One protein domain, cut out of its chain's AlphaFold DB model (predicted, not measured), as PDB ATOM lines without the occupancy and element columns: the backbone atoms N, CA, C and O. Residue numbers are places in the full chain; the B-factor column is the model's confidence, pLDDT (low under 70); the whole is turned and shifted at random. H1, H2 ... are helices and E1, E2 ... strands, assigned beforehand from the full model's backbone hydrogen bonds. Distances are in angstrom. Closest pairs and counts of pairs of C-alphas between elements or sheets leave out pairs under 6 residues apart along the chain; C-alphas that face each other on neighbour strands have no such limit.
ATOM      1  N   GLY A  21      21.664  10.950 -60.265       67.38
ATOM      2  CA  GLY A  21      20.783  10.034 -59.537       67.38
ATOM      3  C   GLY A  21      21.287   9.743 -58.121       67.38
ATOM      4  O   GLY A  21      20.517   9.837 -57.168       67.38
ATOM      5  N   ILE A  22      22.588   9.476 -57.976       71.50
ATOM      6  CA  ILE A  22      23.233   9.246 -56.676       71.50
ATOM      7  C   ILE A  22      23.156  10.507 -55.804       71.50
ATOM      8  O   ILE A  22      22.715  10.426 -54.662       71.50
ATOM      9  N   ASN A  23      23.492  11.683 -56.346       66.12
ATOM     10  CA  ASN A  23      23.434  12.946 -55.602       66.12
ATOM     11  C   ASN A  23      22.020  13.290 -55.118       66.12
ATOM     12  O   ASN A  23      21.856  13.769 -53.998       66.12
ATOM     13  N   ASN A  24      20.999  13.049 -55.942       59.94
ATOM     14  CA  ASN A  24      19.613  13.305 -55.555       59.94
ATOM     15  C   ASN A  24      19.116  12.304 -54.507       59.94
ATOM     16  O   ASN A  24      18.387  12.703 -53.604       59.94
ATOM     17  N   SER A  25      19.542  11.038 -54.587       69.12
ATOM     18  CA  SER A  25      19.257  10.044 -53.546       69.12
ATOM     19  C   SER A  25      19.886  10.459 -52.217       69.12
ATOM     20  O   SER A  25      19.184  10.548 -51.222       69.12
ATOM     21  N   ILE A  26      21.175  10.820 -52.219       71.50
ATOM     22  CA  ILE A  26      21.894  11.242 -51.007       71.50
ATOM     23  C   ILE A  26      21.258  12.497 -50.397       71.50
ATOM     24  O   ILE A  26      21.064  12.554 -49.189       71.50
ATOM     25  N   LYS A  27      20.903  13.498 -51.214       69.25
ATOM     26  CA  LYS A  27      20.214  14.704 -50.727       69.25
ATOM     27  C   LYS A  27      18.852  14.388 -50.119       69.25
ATOM     28  O   LYS A  27      18.556  14.890 -49.045       69.25
ATOM     29  N   SER A  28      18.060  13.543 -50.776       68.62
ATOM     30  CA  SER A  28      16.768  13.100 -50.247       68.62
ATOM     31  C   SER A  28      16.934  12.362 -48.919       68.62
ATOM     32  O   SER A  28      16.160  12.589 -47.996       68.62
ATOM     33  N   ASP A  29      17.940  11.497 -48.806       69.31
ATOM     34  CA  ASP A  29      18.208  10.749 -47.578       69.31
ATOM     35  C   ASP A  29      18.655  11.688 -46.443       69.31
ATOM     36  O   ASP A  29      18.218  11.526 -45.306       69.31
ATOM     37  N   ILE A  30      19.457  12.716 -46.749       68.75
ATOM     38  CA  ILE A  30      19.851  13.764 -45.791       68.75
ATOM     39  C   ILE A  30      18.640  14.593 -45.347       68.75
ATOM     40  O   ILE A  30      18.456  14.776 -44.149       68.75
ATOM     41  N   GLU A  31      17.786  15.045 -46.268       67.81
ATOM     42  CA  GLU A  31      16.585  15.826 -45.932       67.81
ATOM     43  C   GLU A  31      15.601  15.021 -45.068       67.81
ATOM     44  O   GLU A  31      15.031  15.549 -44.114       67.81
ATOM     45  N   ILE A  32      15.434  13.724 -45.350       67.31
ATOM     46  CA  ILE A  32      14.614  12.824 -44.526       67.31
ATOM     47  C   ILE A  32      15.210  12.684 -43.119       67.31
ATOM     48  O   ILE A  32      14.465  12.681 -42.137       67.31
ATOM     49  N   LEU A  33      16.536  12.585 -43.003       63.81
ATOM     50  CA  LEU A  33      17.219  12.507 -41.712       63.81
ATOM     51  C   LEU A  33      17.117  13.818 -40.924       63.81
ATOM     52  O   LEU A  33      16.835  13.773 -39.729       63.81
ATOM     53  N   GLU A  34      17.287  14.973 -41.566       65.75
ATOM     54  CA  GLU A  34      17.116  16.287 -40.932       65.75
ATOM     55  C   GLU A  34      15.681  16.484 -40.441       65.75
ATOM     56  O   GLU A  34      15.468  16.896 -39.301       65.75
ATOM     57  N   TYR A  35      14.692  16.101 -41.252       61.00
ATOM     58  CA  TYR A  35      13.285  16.167 -40.867       61.00
ATOM     59  C   TYR A  35      12.957  15.216 -39.709       61.00
ATOM     60  O   TYR A  35      12.223  15.587 -38.798       61.00
ATOM     61  N   ALA A  36      13.526  14.007 -39.694       54.53
ATOM     62  CA  ALA A  36      13.353  13.068 -38.586       54.53
ATOM     63  C   ALA A  36      13.997  13.580 -37.287       54.53
ATOM     64  O   ALA A  36      13.426  13.413 -36.213       54.53
ATOM     65  N   VAL A  37      15.163  14.228 -37.366       60.44
ATOM     66  CA  VAL A  37      15.814  14.857 -36.205       60.44
ATOM     67  C   VAL A  37      14.987  16.040 -35.687       60.44
ATOM     68  O   VAL A  37      14.814  16.161 -34.476       60.44
ATOM     69  N   GLN A  38      14.433  16.861 -36.584       58.66
ATOM     70  CA  GLN A  38      13.551  17.985 -36.251       58.66
ATOM     71  C   GLN A  38      12.247  17.511 -35.589       58.66
ATOM     72  O   GLN A  38      11.878  18.023 -34.537       58.66
ATOM     73  N   ASP A  39      11.585  16.495 -36.150       51.41
ATOM     74  CA  ASP A  39      10.357  15.915 -35.587       51.41
ATOM     75  C   ASP A  39      10.616  15.327 -34.190       51.41
ATOM     76  O   ASP A  39       9.817  15.489 -33.274       51.41
ATOM     77  N   LEU A  40      11.783  14.717 -33.968       53.16
ATOM     78  CA  LEU A  40      12.180  14.216 -32.651       53.16
ATOM     79  C   LEU A  40      12.501  15.341 -31.636       53.16
ATOM     80  O   LEU A  40      12.284  15.145 -30.435       53.16
ATOM     81  N   ASP A  41      12.975  16.509 -32.085       54.50
ATOM     82  CA  ASP A  41      13.149  17.709 -31.243       54.50
ATOM     83  C   ASP A  41      11.795  18.322 -30.861       54.50
ATOM     84  O   ASP A  41      11.532  18.570 -29.680       54.50
ATOM     85  N   ASP A  42      10.880  18.428 -31.827       53.94
ATOM     86  CA  ASP A  42       9.516  18.927 -31.630       53.94
ATOM     87  C   ASP A  42       8.680  18.008 -30.712       53.94
ATOM     88  O   ASP A  42       7.810  18.473 -29.970       53.94
ATOM     89  N   GLN A  43       8.986  16.705 -30.678       55.19
ATOM     90  CA  GLN A  43       8.400  15.736 -29.736       55.19
ATOM     91  C   GLN A  43       8.967  15.864 -28.306       55.19
ATOM     92  O   GLN A  43       8.528  15.153 -27.396       55.19
ATOM     93  N   GLY A  44       9.944  16.749 -28.075       47.25
ATOM     94  CA  GLY A  44      10.545  16.995 -26.763       47.25
ATOM     95  C   GLY A  44      11.426  15.855 -26.246       47.25
ATOM     96  O   GLY A  44      11.781  15.850 -25.066       47.25
ATOM     97  N   LEU A  45      11.806  14.899 -27.104       48.94
ATOM     98  CA  LEU A  45      12.696  13.787 -26.748       48.94
ATOM     99  C   LEU A  45      14.141  14.250 -26.480       48.94
ATOM    100  O   LEU A  45      14.878  13.548 -25.785       48.94
ATOM    101  N   TYR A  46      14.531  15.440 -26.960       46.03
ATOM    102  CA  TYR A  46      15.892  15.985 -26.839       46.03
ATOM    103  C   TYR A  46      16.068  17.178 -25.900       46.03
ATOM    104  O   TYR A  46      17.197  17.657 -25.770       46.03
ATOM    105  N   SER A  47      15.025  17.652 -25.209       41.97
ATOM    106  CA  SER A  47      15.120  18.818 -24.311       41.97
ATOM    107  C   SER A  47      16.035  18.547 -23.093       41.97
ATOM    108  O   SER A  47      15.572  18.330 -21.971       41.97
ATOM    109  N   GLY A  48      17.355  18.618 -23.299       40.22
ATOM    110  CA  GLY A  48      18.397  18.436 -22.288       40.22
ATOM    111  C   GLY A  48      19.568  17.527 -22.687       40.22
ATOM    112  O   GLY A  48      20.505  17.406 -21.894       40.22
ATOM    113  N   LEU A  49      19.577  16.892 -23.866       45.69
ATOM    114  CA  LEU A  49      20.669  15.990 -24.257       45.69
ATOM    115  C   LEU A  49      21.828  16.768 -24.908       45.69
ATOM    116  O   LEU A  49      21.851  16.999 -26.113       45.69
ATOM    117  N   VAL A  50      22.824  17.169 -24.113       46.31
ATOM    118  CA  VAL A  50      24.051  17.799 -24.637       46.31
ATOM    119  C   VAL A  50      25.011  16.711 -25.130       46.31
ATOM    120  O   VAL A  50      25.713  16.078 -24.340       46.31
ATOM    121  N   LEU A  51      25.052  16.507 -26.448       47.94
ATOM    122  CA  LEU A  51      25.970  15.590 -27.131       47.94
ATOM    123  C   LEU A  51      27.370  16.219 -27.258       47.94
ATOM    124  O   LEU A  51      27.752  16.732 -28.306       47.94
ATOM    125  N   GLY A  52      28.134  16.237 -26.163       40.06
ATOM    126  CA  GLY A  52      29.543  16.649 -26.180       40.06
ATOM    127  C   GLY A  52      30.465  15.540 -26.702       40.06
ATOM    128  O   GLY A  52      30.232  14.367 -26.414       40.06
ATOM    129  N   GLN A  53      31.530  15.905 -27.425       38.22
ATOM    130  CA  GLN A  53      32.535  14.965 -27.939       38.22
ATOM    131  C   GLN A  53      33.157  14.134 -26.798       38.22
ATOM    132  O   GLN A  53      33.818  14.676 -25.916       38.22
ATOM    133  N   GLY A  54      32.905  12.821 -26.792       39.97
ATOM    134  CA  GLY A  54      33.401  11.887 -25.765       39.97
ATOM    135  C   GLY A  54      32.355  10.898 -25.232       39.97
ATOM    136  O   GLY A  54      32.312  10.634 -24.030       39.97
ATOM    137  N   ILE A  55      31.470  10.388 -26.096       45.72
ATOM    138  CA  ILE A  55      30.252   9.659 -25.691       45.72
ATOM    139  C   ILE A  55      30.495   8.160 -25.410       45.72
ATOM    140  O   ILE A  55      29.685   7.529 -24.737       45.72
ATOM    141  N   TYR A  56      31.642   7.595 -25.797       42.34
ATOM    142  CA  TYR A  56      31.867   6.146 -25.691       42.34
ATOM    143  C   TYR A  56      32.118   5.594 -24.264       42.34
ATOM    144  O   TYR A  56      32.076   4.384 -24.094       42.34
ATOM    145  N   ASP A  57      32.261   6.432 -23.223       37.62
ATOM    146  CA  ASP A  57      32.524   5.984 -21.828       37.62
ATOM    147  C   ASP A  57      31.354   6.193 -20.828       37.62
ATOM    148  O   ASP A  57      31.491   6.042 -19.601       37.62
ATOM    149  N   LYS A  58      30.169   6.598 -21.306       46.41
ATOM    150  CA  LYS A  58      29.163   7.245 -20.439       46.41
ATOM    151  C   LYS A  58      27.917   6.441 -20.060       46.41
ATOM    152  O   LYS A  58      27.130   6.976 -19.285       46.41
ATOM    153  N   VAL A  59      27.780   5.170 -20.440       42.34
ATOM    154  CA  VAL A  59      26.716   4.302 -19.895       42.34
ATOM    155  C   VAL A  59      27.350   3.074 -19.250       42.34
ATOM    156  O   VAL A  59      27.771   2.123 -19.894       42.34
ATOM    157  N   GLY A  60      27.543   3.187 -17.944       39.50
ATOM    158  CA  GLY A  60      28.020   2.131 -17.065       39.50
ATOM    159  C   GLY A  60      27.358   2.413 -15.728       39.50
ATOM    160  O   GLY A  60      27.686   3.424 -15.103       39.50
ATOM    161  N   GLY A  61      26.362   1.598 -15.377       53.22
ATOM    162  CA  GLY A  61      25.321   1.961 -14.414       53.22
ATOM    163  C   GLY A  61      24.142   2.561 -15.169       53.22
ATOM    164  O   GLY A  61      24.094   3.761 -15.441       53.22
ATOM    165  N   ASP A  62      23.241   1.690 -15.585       69.81
ATOM    166  CA  ASP A  62      22.156   1.988 -16.497       69.81
ATOM    167  C   ASP A  62      20.912   2.235 -15.659       69.81
ATOM    168  O   ASP A  62      20.494   1.316 -14.961       69.81
ATOM    169  N   TYR A  63      20.323   3.435 -15.740       84.94
ATOM    170  CA  TYR A  63      18.981   3.745 -15.222       84.94
ATOM    171  C   TYR A  63      17.908   2.884 -15.927       84.94
ATOM    172  O   TYR A  63      17.026   3.379 -16.627       84.94
ATOM    173  N   LEU A  64      18.036   1.566 -15.804       90.12
ATOM    174  CA  LEU A  64      17.197   0.544 -16.381       90.12
ATOM    175  C   LEU A  64      15.874   0.588 -15.640       90.12
ATOM    176  O   LEU A  64      15.836   0.516 -14.410       90.12
ATOM    177  N   VAL A  65      14.801   0.698 -16.411       92.69
ATOM    178  CA  VAL A  65      13.438   0.660 -15.899       92.69
ATOM    179  C   VAL A  65      12.930  -0.771 -16.028       92.69
ATOM    180  O   VAL A  65      12.898  -1.322 -17.127       92.69
ATOM    181  N   SER A  66      12.538  -1.373 -14.910       95.50
ATOM    182  CA  SER A  66      11.954  -2.714 -14.857       95.50
ATOM    183  C   SER A  66      10.623  -2.709 -14.110       95.50
ATOM    184  O   SER A  66      10.338  -1.800 -13.329       95.50
ATOM    185  N   ASP A  67       9.812  -3.744 -14.321       96.50
ATOM    186  CA  ASP A  67       8.575  -3.947 -13.566       96.50
ATOM    187  C   ASP A  67       8.898  -4.123 -12.070       96.50
ATOM    188  O   ASP A  67       9.715  -4.968 -11.696       96.50
ATOM    189  N   GLY A  68       8.310  -3.272 -11.226       94.25
ATOM    190  CA  GLY A  68       8.426  -3.319  -9.766       94.25
ATOM    191  C   GLY A  68       7.227  -3.989  -9.085       94.25
ATOM    192  O   GLY A  68       7.215  -4.111  -7.860       94.25
ATOM    193  N   GLY A  69       6.230  -4.422  -9.859       92.81
ATOM    194  CA  GLY A  69       4.973  -4.999  -9.406       92.81
ATOM    195  C   GLY A  69       3.827  -3.983  -9.338       92.81
ATOM    196  O   GLY A  69       3.968  -2.857  -8.849       92.81
ATOM    197  N   GLY A  70       2.643  -4.415  -9.783       95.94
ATOM    198  CA  GLY A  70       1.431  -3.592  -9.796       95.94
ATOM    199  C   GLY A  70       1.574  -2.386 -10.726       95.94
ATOM    200  O   GLY A  70       1.885  -2.542 -11.903       95.94
ATOM    201  N   LEU A  71       1.363  -1.184 -10.184       97.69
ATOM    202  CA  LEU A  71       1.534   0.096 -10.884       97.69
ATOM    203  C   LEU A  71       2.830   0.799 -10.472       97.69
ATOM    204  O   LEU A  71       2.843   2.013 -10.281       97.69
ATOM    205  N   ASN A  72       3.914   0.050 -10.286       97.75
ATOM    206  CA  ASN A  72       5.212   0.621  -9.955       97.75
ATOM    207  C   ASN A  72       6.294   0.062 -10.869       97.75
ATOM    208  O   ASN A  72       6.325  -1.133 -11.160       97.75
ATOM    209  N   VAL A  73       7.231   0.920 -11.254       97.56
ATOM    210  CA  VAL A  73       8.509   0.492 -11.831       97.56
ATOM    211  C   VAL A  73       9.623   0.625 -10.811       97.56
ATOM    212  O   VAL A  73       9.549   1.443  -9.890       97.56
ATOM    213  N   SER A  74      10.665  -0.173 -11.001       95.88
ATOM    214  CA  SER A  74      11.962   0.001 -10.363       95.88
ATOM    215  C   SER A  74      12.916   0.632 -11.371       95.88
ATOM    216  O   SER A  74      13.041   0.143 -12.492       95.88
ATOM    217  N   VAL A  75      13.604   1.695 -10.967       94.31
ATOM    218  CA  VAL A  75      14.694   2.302 -11.733       94.31
ATOM    219  C   VAL A  75      16.005   1.931 -11.053       94.31
ATOM    220  O   VAL A  75      16.177   2.203  -9.867       94.31
ATOM    221  N   ALA A  76      16.905   1.273 -11.780       92.25
ATOM    222  CA  ALA A  76      18.214   0.866 -11.271       92.25
ATOM    223  C   ALA A  76      19.171   2.068 -11.078       92.25
ATOM    224  O   ALA A  76      18.940   3.135 -11.658       92.25
ATOM    225  N   PRO A  77      20.260   1.915 -10.295       89.88
ATOM    226  CA  PRO A  77      21.301   2.930 -10.179       89.88
ATOM    227  C   PRO A  77      21.914   3.255 -11.540       89.88
ATOM    228  O   PRO A  77      22.109   2.365 -12.372       89.88
ATOM    229  N   GLY A  78      22.302   4.509 -11.746       88.62
ATOM    230  CA  GLY A  78      22.964   4.887 -12.978       88.62
ATOM    231  C   GLY A  78      23.512   6.300 -13.040       88.62
ATOM    232  O   GLY A  78      23.469   7.069 -12.078       88.62
ATOM    233  N   LYS A  79      24.062   6.633 -14.209       86.19
ATOM    234  CA  LYS A  79      24.600   7.961 -14.525       86.19
ATOM    235  C   LYS A  79      24.022   8.480 -15.841       86.19
ATOM    236  O   LYS A  79      23.912   7.737 -16.810       86.19
ATOM    237  N   ALA A  80      23.665   9.757 -15.880       84.31
ATOM    238  CA  ALA A  80      23.154  10.430 -17.072       84.31
ATOM    239  C   ALA A  80      23.607  11.892 -17.089       84.31
ATOM    240  O   ALA A  80      23.828  12.484 -16.035       84.31
ATOM    241  N   LEU A  81      23.751  12.485 -18.273       81.00
ATOM    242  CA  LEU A  81      24.026  13.913 -18.426       81.00
ATOM    243  C   LEU A  81      22.728  14.614 -18.830       81.00
ATOM    244  O   LEU A  81      22.328  14.529 -19.985       81.00
ATOM    245  N   VAL A  82      22.076  15.294 -17.888       83.06
ATOM    246  CA  VAL A  82      20.801  15.986 -18.105       83.06
ATOM    247  C   VAL A  82      21.056  17.486 -18.114       83.06
ATOM    248  O   VAL A  82      21.536  18.055 -17.135       83.06
ATOM    249  N   ASN A  83      20.772  18.133 -19.240       81.12
ATOM    250  CA  ASN A  83      20.958  19.566 -19.456       81.12
ATOM    251  C   ASN A  83      22.353  20.073 -19.029       81.12
ATOM    252  O   ASN A  83      22.496  21.045 -18.284       81.12
ATOM    253  N   GLY A  84      23.394  19.345 -19.443       78.56
ATOM    254  CA  GLY A  84      24.790  19.653 -19.117       78.56
ATOM    255  C   GLY A  84      25.223  19.311 -17.685       78.56
ATOM    256  O   GLY A  84      26.393  19.494 -17.359       78.56
ATOM    257  N   THR A  85      24.332  18.780 -16.845       82.38
ATOM    258  CA  THR A  85      24.635  18.392 -15.459       82.38
ATOM    259  C   THR A  85      24.656  16.876 -15.316       82.38
ATOM    260  O   THR A  85      23.767  16.174 -15.794       82.38
ATOM    261  N   TRP A  86      25.686  16.345 -14.660       85.81
ATOM    262  CA  TRP A  86      25.767  14.917 -14.365       85.81
ATOM    263  C   TRP A  86      24.822  14.530 -13.226       85.81
ATOM    264  O   TRP A  86      24.958  15.004 -12.100       85.81
ATOM    265  N   VAL A  87      23.908  13.611 -13.518       86.06
ATOM    266  CA  VAL A  87      22.943  13.022 -12.593       86.06
ATOM    267  C   VAL A  87      23.391  11.600 -12.291       86.06
ATOM    268  O   VAL A  87      23.283  10.710 -13.136       86.06
ATOM    269  N   ILE A  88      23.919  11.390 -11.089       89.00
ATOM    270  CA  ILE A  88      24.394  10.088 -10.611       89.00
ATOM    271  C   ILE A  88      23.495   9.650  -9.457       89.00
ATOM    272  O   ILE A  88      23.375  10.387  -8.470       89.00
ATOM    273  N   SER A  89      22.906   8.463  -9.595       86.62
ATOM    274  CA  SER A  89      22.196   7.736  -8.546       86.62
ATOM    275  C   SER A  89      22.900   6.409  -8.315       86.62
ATOM    276  O   SER A  89      23.073   5.619  -9.238       86.62
ATOM    277  N   ASP A  90      23.296   6.158  -7.079       88.19
ATOM    278  CA  ASP A  90      23.866   4.899  -6.605       88.19
ATOM    279  C   ASP A  90      22.804   3.949  -6.027       88.19
ATOM    280  O   ASP A  90      23.105   2.798  -5.709       88.19
ATOM    281  N   LEU A  91      21.550   4.401  -5.943       86.94
ATOM    282  CA  LEU A  91      20.428   3.647  -5.396       86.94
ATOM    283  C   LEU A  91      19.362   3.363  -6.453       86.94
ATOM    284  O   LEU A  91      19.104   4.186  -7.340       86.94
ATOM    285  N   SER A  92      18.717   2.203  -6.314       90.62
ATOM    286  CA  SER A  92      17.455   1.922  -6.993       90.62
ATOM    287  C   SER A  92      16.320   2.663  -6.299       90.62
ATOM    288  O   SER A  92      16.292   2.748  -5.069       90.62
ATOM    289  N   TYR A  93      15.342   3.128  -7.063       92.88
ATOM    290  CA  TYR A  93      14.140   3.751  -6.516       92.88
ATOM    291  C   TYR A  93      12.900   3.328  -7.299       92.88
ATOM    292  O   TYR A  93      12.991   2.828  -8.421       92.88
ATOM    293  N   SER A  94      11.731   3.490  -6.678       96.44
ATOM    294  CA  SER A  94      10.455   3.101  -7.270       96.44
ATOM    295  C   SER A  94       9.650   4.324  -7.686       96.44
ATOM    296  O   SER A  94       9.588   5.306  -6.949       96.44
ATOM    297  N   ILE A  95       9.035   4.253  -8.864       97.44
ATOM    298  CA  ILE A  95       8.131   5.280  -9.380       97.44
ATOM    299  C   ILE A  95       6.748   4.659  -9.547       97.44
ATOM    300  O   ILE A  95       6.599   3.648 -10.237       97.44
ATOM    301  N   SER A  96       5.740   5.294  -8.953       97.94
ATOM    302  CA  SER A  96       4.338   4.933  -9.155       97.94
ATOM    303  C   SER A  96       3.808   5.468 -10.482       97.94
ATOM    304  O   SER A  96       4.138   6.575 -10.910       97.94
ATOM    305  N   LEU A  97       2.961   4.674 -11.124       98.19
ATOM    306  CA  LEU A  97       2.393   4.937 -12.437       98.19
ATOM    307  C   LEU A  97       0.899   5.244 -12.342       98.19
ATOM    308  O   LEU A  97       0.204   4.806 -11.426       98.19
ATOM    309  N   THR A  98       0.391   5.951 -13.347       98.31
ATOM    310  CA  THR A  98      -1.053   6.080 -13.571       98.31
ATOM    311  C   THR A  98      -1.559   4.819 -14.271       98.31
ATOM    312  O   THR A  98      -0.912   4.346 -15.205       98.31
ATOM    313  N   ASP A  99      -2.690   4.265 -13.827       98.25
ATOM    314  CA  ASP A  99      -3.335   3.114 -14.477       98.25
ATOM    315  C   ASP A  99      -4.011   3.501 -15.802       98.25
ATOM    316  O   ASP A  99      -4.401   4.653 -15.990       98.25
ATOM    317  N   ASN A 100      -4.207   2.521 -16.687       97.19
ATOM    318  CA  ASN A 100      -4.854   2.675 -17.996       97.19
ATOM    319  C   ASN A 100      -4.253   3.824 -18.827       97.19
ATOM    320  O   ASN A 100      -4.977   4.606 -19.447       97.19
ATOM    321  N   ALA A 101      -2.924   3.948 -18.811       98.00
ATOM    322  CA  ALA A 101      -2.209   5.038 -19.460       98.00
ATOM    323  C   ALA A 101      -0.846   4.602 -20.016       98.00
ATOM    324  O   ALA A 101      -0.289   3.564 -19.655       98.00
ATOM    325  N   VAL A 102      -0.281   5.445 -20.883       97.62
ATOM    326  CA  VAL A 102       1.140   5.395 -21.243       97.62
ATOM    327  C   VAL A 102       1.875   6.393 -20.359       97.62
ATOM    328  O   VAL A 102       1.619   7.594 -20.408       97.62
ATOM    329  N   ASN A 103       2.775   5.883 -19.528       98.06
ATOM    330  CA  ASN A 103       3.565   6.650 -18.582       98.06
ATOM    331  C   ASN A 103       4.975   6.834 -19.144       98.06
ATOM    332  O   ASN A 103       5.649   5.860 -19.469       98.06
ATOM    333  N   ARG A 104       5.449   8.072 -19.223       96.50
ATOM    334  CA  ARG A 104       6.835   8.403 -19.559       96.50
ATOM    335  C   ARG A 104       7.618   8.512 -18.266       96.50
ATOM    336  O   ARG A 104       7.385   9.438 -17.491       96.50
ATOM    337  N   VAL A 105       8.503   7.552 -18.028       96.12
ATOM    338  CA  VAL A 105       9.416   7.533 -16.884       96.12
ATOM    339  C   VAL A 105      10.619   8.398 -17.230       96.12
ATOM    340  O   VAL A 105      11.252   8.169 -18.258       96.12
ATOM    341  N   TYR A 106      10.934   9.384 -16.397       93.75
ATOM    342  CA  TYR A 106      11.992  10.357 -16.657       93.75
ATOM    343  C   TYR A 106      12.867  10.605 -15.429       93.75
ATOM    344  O   TYR A 106      12.468  10.330 -14.298       93.75
ATOM    345  N   ILE A 107      14.046  11.173 -15.669       92.69
ATOM    346  CA  ILE A 107      14.918  11.772 -14.651       92.69
ATOM    347  C   ILE A 107      15.184  13.229 -14.986       92.69
ATOM    348  O   ILE A 107      15.306  13.582 -16.158       92.69
ATOM    349  N   THR A 108      15.302  14.066 -13.964       91.31
ATOM    350  CA  THR A 108      15.674  15.477 -14.101       91.31
ATOM    351  C   THR A 108      17.135  15.703 -13.730       91.31
ATOM    352  O   THR A 108      17.790  14.856 -13.116       91.31
ATOM    353  N   ASP A 109      17.652  16.882 -14.053       86.38
ATOM    354  CA  ASP A 109      18.974  17.328 -13.615       86.38
ATOM    355  C   ASP A 109      19.099  17.547 -12.093       86.38
ATOM    356  O   ASP A 109      20.211  17.694 -11.584       86.38
ATOM    357  N   GLN A 110      17.985  17.504 -11.352       88.62
ATOM    358  CA  GLN A 110      17.953  17.594  -9.888       88.62
ATOM    359  C   GLN A 110      18.044  16.232  -9.176       88.62
ATOM    360  O   GLN A 110      18.009  16.198  -7.952       88.62
ATOM    361  N   ARG A 111      18.237  15.125  -9.918       80.19
ATOM    362  CA  ARG A 111      18.152  13.717  -9.452       80.19
ATOM    363  C   ARG A 111      16.751  13.226  -9.095       80.19
ATOM    364  O   ARG A 111      16.615  12.077  -8.683       80.19
ATOM    365  N   ASP A 112      15.718  14.026  -9.322       84.19
ATOM    366  CA  ASP A 112      14.348  13.563  -9.142       84.19
ATOM    367  C   ASP A 112      13.925  12.724 -10.351       84.19
ATOM    368  O   ASP A 112      14.003  13.181 -11.500       84.19
ATOM    369  N   GLY A 113      13.504  11.488 -10.082       90.38
ATOM    370  CA  GLY A 113      12.860  10.609 -11.049       90.38
ATOM    371  C   GLY A 113      11.343  10.642 -10.887       90.38
ATOM    372  O   GLY A 113      10.829  10.747  -9.773       90.38
ATOM    373  N   GLY A 114      10.611  10.545 -11.993       95.88
ATOM    374  CA  GLY A 114       9.153  10.595 -11.972       95.88
ATOM    375  C   GLY A 114       8.510   9.945 -13.186       95.88
ATOM    376  O   GLY A 114       9.185   9.473 -14.101       95.88
ATOM    377  N   ALA A 115       7.178   9.916 -13.185       97.44
ATOM    378  CA  ALA A 115       6.372   9.482 -14.318       97.44
ATOM    379  C   ALA A 115       5.317  10.541 -14.658       97.44
ATOM    380  O   ALA A 115       4.789  11.219 -13.777       97.44
ATOM    381  N   THR A 116       5.016  10.691 -15.944       97.25
ATOM    382  CA  THR A 116       3.949  11.569 -16.444       97.25
ATOM    383  C   THR A 116       3.205  10.894 -17.589       97.25
ATOM    384  O   THR A 116       3.800  10.150 -18.365       97.25
ATOM    385  N   THR A 117       1.909  11.159 -17.718       97.31
ATOM    386  CA  THR A 117       1.104  10.776 -18.892       97.31
ATOM    387  C   THR A 117       0.967  11.924 -19.897       97.31
ATOM    388  O   THR A 117       0.471  11.731 -21.004       97.31
ATOM    389  N   GLY A 118       1.405  13.129 -19.514       94.25
ATOM    390  CA  GLY A 118       1.316  14.350 -20.308       94.25
ATOM    391  C   GLY A 118       2.674  14.820 -20.822       94.25
ATOM    392  O   GLY A 118       3.525  14.020 -21.220       94.25
ATOM    393  N   ALA A 119       2.867  16.140 -20.821       92.56
ATOM    394  CA  ALA A 119       4.123  16.758 -21.220       92.56
ATOM    395  C   ALA A 119       5.278  16.298 -20.317       92.56
ATOM    396  O   ALA A 119       5.127  16.165 -19.098       92.56
ATOM    397  N   ILE A 120       6.426  16.060 -20.944       90.06
ATOM    398  CA  ILE A 120       7.675  15.741 -20.260       90.06
ATOM    399  C   ILE A 120       8.188  17.043 -19.611       90.06
ATOM    400  O   ILE A 120       8.222  18.071 -20.294       90.06
ATOM    401  N   PRO A 121       8.566  17.054 -18.319       91.44
ATOM    402  CA  PRO A 121       9.136  18.245 -17.698       91.44
ATOM    403  C   PRO A 121      10.389  18.731 -18.431       91.44
ATOM    404  O   PRO A 121      11.202  17.933 -18.899       91.44
ATOM    405  N   SER A 122      10.592  20.046 -18.481       87.69
ATOM    406  CA  SER A 122      11.843  20.619 -18.986       87.69
ATOM    407  C   SER A 122      13.049  20.076 -18.213       87.69
ATOM    408  O   SER A 122      12.936  19.841 -17.010       87.69
ATOM    409  N   ARG A 123      14.218  19.993 -18.864       87.06
ATOM    410  CA  ARG A 123      15.477  19.525 -18.246       87.06
ATOM    411  C   ARG A 123      15.366  18.088 -17.726       87.06
ATOM    412  O   ARG A 123      15.806  17.781 -16.618       87.06
ATOM    413  N   SER A 124      14.771  17.213 -18.528       88.69
ATOM    414  CA  SER A 124      14.643  15.800 -18.195       88.69
ATOM    415  C   SER A 124      15.007  14.903 -19.372       88.69
ATOM    416  O   SER A 124      15.073  15.348 -20.516       88.69
ATOM    417  N   ILE A 125      15.292  13.639 -19.073       88.25
ATOM    418  CA  ILE A 125      15.511  12.586 -20.066       88.25
ATOM    419  C   ILE A 125      14.502  11.480 -19.797       88.25
ATOM    420  O   ILE A 125      14.383  11.011 -18.662       88.25
ATOM    421  N   VAL A 126      13.800  11.045 -20.844       92.25
ATOM    422  CA  VAL A 126      12.910   9.883 -20.776       92.25
ATOM    423  C   VAL A 126      13.744   8.608 -20.787       92.25
ATOM    424  O   VAL A 126      14.537   8.368 -21.695       92.25
ATOM    425  N   LEU A 127      13.545   7.777 -19.770       91.12
ATOM    426  CA  LEU A 127      14.190   6.478 -19.625       91.12
ATOM    427  C   LEU A 127      13.371   5.375 -20.302       91.12
ATOM    428  O   LEU A 127      13.921   4.526 -20.998       91.12
ATOM    429  N   ALA A 128      12.052   5.391 -20.111       93.69
ATOM    430  CA  ALA A 128      11.154   4.391 -20.672       93.69
ATOM    431  C   ALA A 128       9.738   4.936 -20.883       93.69
ATOM    432  O   ALA A 128       9.295   5.849 -20.184       93.69
ATOM    433  N   GLU A 129       9.009   4.314 -21.803       96.12
ATOM    434  CA  GLU A 129       7.552   4.407 -21.884       96.12
ATOM    435  C   GLU A 129       6.924   3.122 -21.354       96.12
ATOM    436  O   GLU A 129       7.263   2.023 -21.792       96.12
ATOM    437  N   VAL A 130       6.005   3.262 -20.405       97.50
ATOM    438  CA  VAL A 130       5.399   2.151 -19.675       97.50
ATOM    439  C   VAL A 130       3.891   2.189 -19.858       97.50
ATOM    440  O   VAL A 130       3.230   3.140 -19.442       97.50
ATOM    441  N   THR A 131       3.336   1.152 -20.476       98.19
ATOM    442  CA  THR A 131       1.886   1.003 -20.635       98.19
ATOM    443  C   THR A 131       1.329   0.217 -19.461       98.19
ATOM    444  O   THR A 131       1.829  -0.864 -19.141       98.19
ATOM    445  N   THR A 132       0.285   0.751 -18.841       98.25
ATOM    446  CA  THR A 132      -0.455   0.107 -17.755       98.25
ATOM    447  C   THR A 132      -1.905  -0.124 -18.160       98.25
ATOM    448  O   THR A 132      -2.480   0.652 -18.927       98.25
ATOM    449  N   SER A 133      -2.508  -1.196 -17.653       97.88
ATOM    450  CA  SER A 133      -3.931  -1.484 -17.834       97.88
ATOM    451  C   SER A 133      -4.425  -2.390 -16.716       97.88
ATOM    452  O   SER A 133      -3.830  -3.431 -16.455       97.88
ATOM    453  N   GLY A 134      -5.553  -2.046 -16.097       97.19
ATOM    454  CA  GLY A 134      -6.167  -2.879 -15.059       97.19
ATOM    455  C   GLY A 134      -5.276  -3.112 -13.832       97.19
ATOM    456  O   GLY A 134      -5.308  -4.196 -13.252       97.19
ATOM    457  N   GLY A 135      -4.473  -2.119 -13.442       96.88
ATOM    458  CA  GLY A 135      -3.615  -2.181 -12.259       96.88
ATOM    459  C   GLY A 135      -2.288  -2.920 -12.459       96.88
ATOM    460  O   GLY A 135      -1.587  -3.173 -11.477       96.88
ATOM    461  N   THR A 136      -1.938  -3.274 -13.696       97.19
ATOM    462  CA  THR A 136      -0.690  -3.970 -14.030       97.19
ATOM    463  C   THR A 136       0.076  -3.251 -15.134       97.19
ATOM    464  O   THR A 136      -0.497  -2.509 -15.936       97.19
ATOM    465  N   ILE A 137       1.390  -3.478 -15.188       97.94
ATOM    466  CA  ILE A 137       2.235  -3.082 -16.315       97.94
ATOM    467  C   ILE A 137       2.077  -4.120 -17.429       97.94
ATOM    468  O   ILE A 137       2.293  -5.311 -17.220       97.94
ATOM    469  N   THR A 138       1.714  -3.671 -18.630       97.56
ATOM    470  CA  THR A 138       1.547  -4.543 -19.803       97.56
ATOM    471  C   THR A 138       2.701  -4.431 -20.791       97.56
ATOM    472  O   THR A 138       2.895  -5.335 -21.599       97.56
ATOM    473  N   ASN A 139       3.451  -3.325 -20.767       97.19
ATOM    474  CA  ASN A 139       4.595  -3.108 -21.649       97.19
ATOM    475  C   ASN A 139       5.589  -2.108 -21.042       97.19
ATOM    476  O   ASN A 139       5.171  -1.100 -20.477       97.19
ATOM    477  N   ILE A 140       6.887  -2.353 -21.233       95.62
ATOM    478  CA  ILE A 140       7.971  -1.408 -20.938       95.62
ATOM    479  C   ILE A 140       8.814  -1.270 -22.205       95.62
ATOM    480  O   ILE A 140       9.458  -2.221 -22.643       95.62
ATOM    481  N   SER A 141       8.808  -0.081 -22.798       94.00
ATOM    482  CA  SER A 141       9.648   0.281 -23.936       94.00
ATOM    483  C   SER A 141      10.816   1.128 -23.447       94.00
ATOM    484  O   SER A 141      10.629   2.270 -23.033       94.00
ATOM    485  N   ASP A 142      12.021   0.563 -23.490       88.75
ATOM    486  CA  ASP A 142      13.252   1.270 -23.137       88.75
ATOM    487  C   ASP A 142      13.588   2.330 -24.198       88.75
ATOM    488  O   ASP A 142      13.832   2.009 -25.364       88.75
ATOM    489  N   LYS A 143      13.603   3.602 -23.795       87.50
ATOM    490  CA  LYS A 143      13.877   4.737 -24.692       87.50
ATOM    491  C   LYS A 143      15.354   5.102 -24.750       87.50
ATOM    492  O   LYS A 143      15.771   5.832 -25.645       87.50
ATOM    493  N   ARG A 144      16.178   4.524 -23.876       81.56
ATOM    494  CA  ARG A 144      17.625   4.774 -23.841       81.56
ATOM    495  C   ARG A 144      18.326   4.203 -25.074       81.56
ATOM    496  O   ARG A 144      19.284   4.793 -25.560       81.56
ATOM    497  N   GLN A 145      17.816   3.100 -25.625       72.12
ATOM    498  CA  GLN A 145      18.361   2.487 -26.844       72.12
ATOM    499  C   GLN A 145      18.189   3.380 -28.077       72.12
ATOM    500  O   GLN A 145      19.082   3.451 -28.917       72.12
ATOM    501  N   GLN A 146      17.077   4.116 -28.159       71.00
ATOM    502  CA  GLN A 146      16.849   5.068 -29.249       71.00
ATOM    503  C   GLN A 146      17.891   6.193 -29.206       71.00
ATOM    504  O   GLN A 146      18.451   6.566 -30.235       71.00
ATOM    505  N   ILE A 147      18.238   6.665 -28.006       67.88
ATOM    506  CA  ILE A 147      19.286   7.673 -27.806       67.88
ATOM    507  C   ILE A 147      20.650   7.151 -28.285       67.88
ATOM    508  O   ILE A 147      21.383   7.889 -28.939       67.88
ATOM    509  N   LEU A 148      20.977   5.880 -28.024       67.31
ATOM    510  CA  LEU A 148      22.244   5.286 -28.462       67.31
ATOM    511  C   LEU A 148      22.364   5.251 -29.993       67.31
ATOM    512  O   LEU A 148      23.383   5.671 -30.536       67.31
ATOM    513  N   THR A 149      21.297   4.859 -30.698       71.88
ATOM    514  CA  THR A 149      21.292   4.855 -32.173       71.88
ATOM    515  C   THR A 149      21.463   6.250 -32.777       71.88
ATOM    516  O   THR A 149      22.068   6.404 -33.835       71.88
ATOM    517  N   LEU A 150      20.970   7.281 -32.091       67.62
ATOM    518  CA  LEU A 150      21.063   8.668 -32.547       67.62
ATOM    519  C   LEU A 150      22.467   9.250 -32.346       67.62
ATOM    520  O   LEU A 150      22.948  10.012 -33.183       67.62
ATOM    521  N   VAL A 151      23.146   8.858 -31.266       69.94
ATOM    522  CA  VAL A 151      24.557   9.191 -31.035       69.94
ATOM    523  C   VAL A 151      25.435   8.616 -32.142       69.94
ATOM    524  O   VAL A 151      26.265   9.338 -32.695       69.94
ATOM    525  N   ASP A 152      25.246   7.342 -32.484       74.69
ATOM    526  CA  ASP A 152      26.027   6.698 -33.541       74.69
ATOM    527  C   ASP A 152      25.768   7.347 -34.905       74.69
ATOM    528  O   ASP A 152      26.711   7.578 -35.663       74.69
ATOM    529  N   LEU A 153      24.519   7.731 -35.189       76.12
ATOM    530  CA  LEU A 153      24.175   8.465 -36.404       76.12
ATOM    531  C   LEU A 153      24.867   9.834 -36.463       76.12
ATOM    532  O   LEU A 153      25.427  10.197 -37.496       76.12
ATOM    533  N   LYS A 154      24.890  10.582 -35.353       75.50
ATOM    534  CA  LYS A 154      25.607  11.859 -35.299       75.50
ATOM    535  C   LYS A 154      27.108  11.672 -35.522       75.50
ATOM    536  O   LYS A 154      27.698  12.410 -36.305       75.50
ATOM    537  N   ASN A 155      27.716  10.685 -34.870       72.50
ATOM    538  CA  ASN A 155      29.138  10.391 -35.051       72.50
ATOM    539  C   ASN A 155      29.452  10.003 -36.500       72.50
ATOM    540  O   ASN A 155      30.488  10.400 -37.030       72.50
ATOM    541  N   LEU A 156      28.555   9.259 -37.153       77.12
ATOM    542  CA  LEU A 156      28.680   8.899 -38.562       77.12
ATOM    543  C   LEU A 156      28.653  10.140 -39.470       77.12
ATOM    544  O   LEU A 156      29.493  10.256 -40.362       77.12
ATOM    545  N   ILE A 157      27.737  11.079 -39.219       74.62
ATOM    546  CA  ILE A 157      27.626  12.337 -39.976       74.62
ATOM    547  C   ILE A 157      28.853  13.227 -39.748       74.62
ATOM    548  O   ILE A 157      29.466  13.693 -40.711       74.62
ATOM    549  N   ASP A 158      29.257  13.423 -38.490       72.81
ATOM    550  CA  ASP A 158      30.432  14.230 -38.150       72.81
ATOM    551  C   ASP A 158      31.693  13.633 -38.812       72.81
ATOM    552  O   ASP A 158      32.494  14.360 -39.405       72.81
ATOM    553  N   ASN A 159      31.827  12.301 -38.828       75.06
ATOM    554  CA  ASN A 159      32.912  11.619 -39.533       75.06
ATOM    555  C   ASN A 159      32.860  11.860 -41.050       75.06
ATOM    556  O   ASN A 159      33.887  12.167 -41.654       75.06
ATOM    557  N   HIS A 160      31.678  11.787 -41.666       71.44
ATOM    558  CA  HIS A 160      31.518  12.012 -43.102       71.44
ATOM    559  C   HIS A 160      31.969  13.419 -43.526       71.44
ATOM    560  O   HIS A 160      32.707  13.564 -44.499       71.44
ATOM    561  N   THR A 161      31.598  14.454 -42.767       67.62
ATOM    562  CA  THR A 161      32.023  15.835 -43.071       67.62
ATOM    563  C   THR A 161      33.541  16.008 -42.975       67.62
ATOM    564  O   THR A 161      34.146  16.567 -43.887       67.62
ATOM    565  N   SER A 162      34.173  15.435 -41.946       70.31
ATOM    566  CA  SER A 162      35.631  15.501 -41.751       70.31
ATOM    567  C   SER A 162      36.440  14.767 -42.828       70.31
ATOM    568  O   SER A 162      37.623  15.036 -43.028       70.31
ATOM    569  N   ARG A 163      35.819  13.830 -43.552       69.06
ATOM    570  CA  ARG A 163      36.485  13.108 -44.640       69.06
ATOM    571  C   ARG A 163      36.555  13.919 -45.931       69.06
ATOM    572  O   ARG A 163      37.548  13.790 -46.640       69.06
ATOM    573  N   HIS A 164      35.557  14.759 -46.203       63.00
ATOM    574  CA  HIS A 164      35.428  15.496 -47.468       63.00
ATOM    575  C   HIS A 164      35.797  16.980 -47.385       63.00
ATOM    576  O   HIS A 164      35.641  17.710 -48.365       63.00
ATOM    577  N   GLU A 165      36.270  17.459 -46.238       73.56
ATOM    578  CA  GLU A 165      36.770  18.826 -46.141       73.56
ATOM    579  C   GLU A 165      38.100  19.013 -46.892       73.56
ATOM    580  O   GLU A 165      38.850  18.066 -47.140       73.56
ATOM    581  N   LYS A 166      38.399  20.260 -47.269       72.25
ATOM    582  CA  LYS A 166      39.660  20.633 -47.923       72.25
ATOM    583  C   LYS A 166      40.846  20.260 -47.026       72.25
ATOM    584  O   LYS A 166      40.923  20.738 -45.897       72.25
ATOM    585  N   GLY A 167      41.794  19.479 -47.537       74.12
ATOM    586  CA  GLY A 167      42.907  18.928 -46.760       74.12
ATOM    587  C   GLY A 167      42.549  17.716 -45.890       74.12
ATOM    588  O   GLY A 167      43.400  17.262 -45.125       74.12
ATOM    589  N   GLY A 168      41.319  17.198 -45.988       76.31
ATOM    590  CA  GLY A 168      40.875  15.968 -45.337       76.31
ATOM    591  C   GLY A 168      41.468  14.707 -45.973       76.31
ATOM    592  O   GLY A 168      42.064  14.735 -47.050       76.31
ATOM    593  N   ALA A 169      41.304  13.565 -45.299       72.00
ATOM    594  CA  ALA A 169      41.886  12.288 -45.731       72.00
ATOM    595  C   ALA A 169      41.304  11.742 -47.052       72.00
ATOM    596  O   ALA A 169      41.931  10.893 -47.681       72.00
ATOM    597  N   ASP A 170      40.121  12.211 -47.448       67.12
ATOM    598  CA  ASP A 170      39.372  11.795 -48.639       67.12
ATOM    599  C   ASP A 170      38.936  13.039 -49.443       67.12
ATOM    600  O   ASP A 170      37.793  13.162 -49.897       67.12
TER     601      ASP A 170
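Overview. This is residues 21 to 170 of the 270 residues of an uncharacterized protein of Orenia metallireducens (UniProt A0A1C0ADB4). A small head of strands, two sheets face to face as a sandwich, has two long helices, H1 and H2, reaching out from it toward the same end like a pair of separate legs. The sandwich is made of E7, E6, E8, E9 and of E1, E2, E5, each sheet antiparallel in that order, and the hairpin of E3 and E4 sits at its side as a small third sheet. The printed part has 150 residues, with two named helices and nine named strands in the order H1, E1 to E9, H2; the class is mixed, helices and strands. It is loose, with a radius of gyration of the C-alphas of 18.2 A, and elongated, spanning 58 by 33 by 22 A.

Along the chain. H1, residues 21 to 42, is 31.4 A long and begins with C-alpha 21 at (20.783, 10.034, -59.537). E1 is residues 65 to 69, E2 72 to 75, E3 78 to 82, E4 85 to 89 and E5 93 to 96. E6, residues 102 to 108, is 19.1 A long, and E7 is residues 113 to 116. E8, residues 124 to 133, is 25.4 A long, begins with C-alpha 124 at (14.643, 15.800, -18.195) and bends by 62 degrees at residue 127. E9, residues 136 to 142, is 17.5 A long. H2, residues 144 to 164, is 31.5 A long and ends with C-alpha 164 at (35.428, 15.496, -47.468).

Arrangement. H1 is not on either sheet of the sandwich and is apart from H2. The hairpin E1 and E2 has N 66 and O 74 at 2.9 A, and E2 and E5 have N 73 and O 95 at 3.0 A, within hydrogen-bond range. E2 runs on into E3 across a break of 2 residues, at 88 degrees. In the hairpin E3 and E4, N 80 and O 87 are 2.9 A apart. The closest C-alphas of E3 and E8 are those of Val 82 and Ser 124, 6.2 A. The chain changes from one sheet of the sandwich to the other at the link E5 to E6; the best planes of the parts that face each other are 10 degrees apart. The closest C-alphas of E5 and E7 are those of Ile 95 and Gly 114, 6.0 A; those of E1 and E9 are Asp 67 and Ile 137, 7.0 A. The sheet E7, E6, E8, E9 is strongly twisted; N 106 and O 114 of E6 and E7 are 2.9 A apart, N 103 and O 130 of E6 and E8 2.8 A, and N 129 and O 141 of E8 and E9 2.9 A. H2 only grazes this sheet with residues 144 to 147; its closest C-alphas to E8 are those of Arg 144 and Leu 127, 5.7 A. Every O i to N i+4 pair of H1 is within hydrogen-bond range, and 16 of 17 in H2.

Size, cuts and confidence. The C-alphas of Gly 134 and Gly 167, the two farthest apart, are 62.4 A apart. Residues 21 to 29, which belong to H1, and residues 163 to 169 stand free. The printed part has no cut, and the link H1 to E1, 22 residues, is long. The mean pLDDT of the printed part is 78.2; 48 residues are under 70, among them 27 to 62.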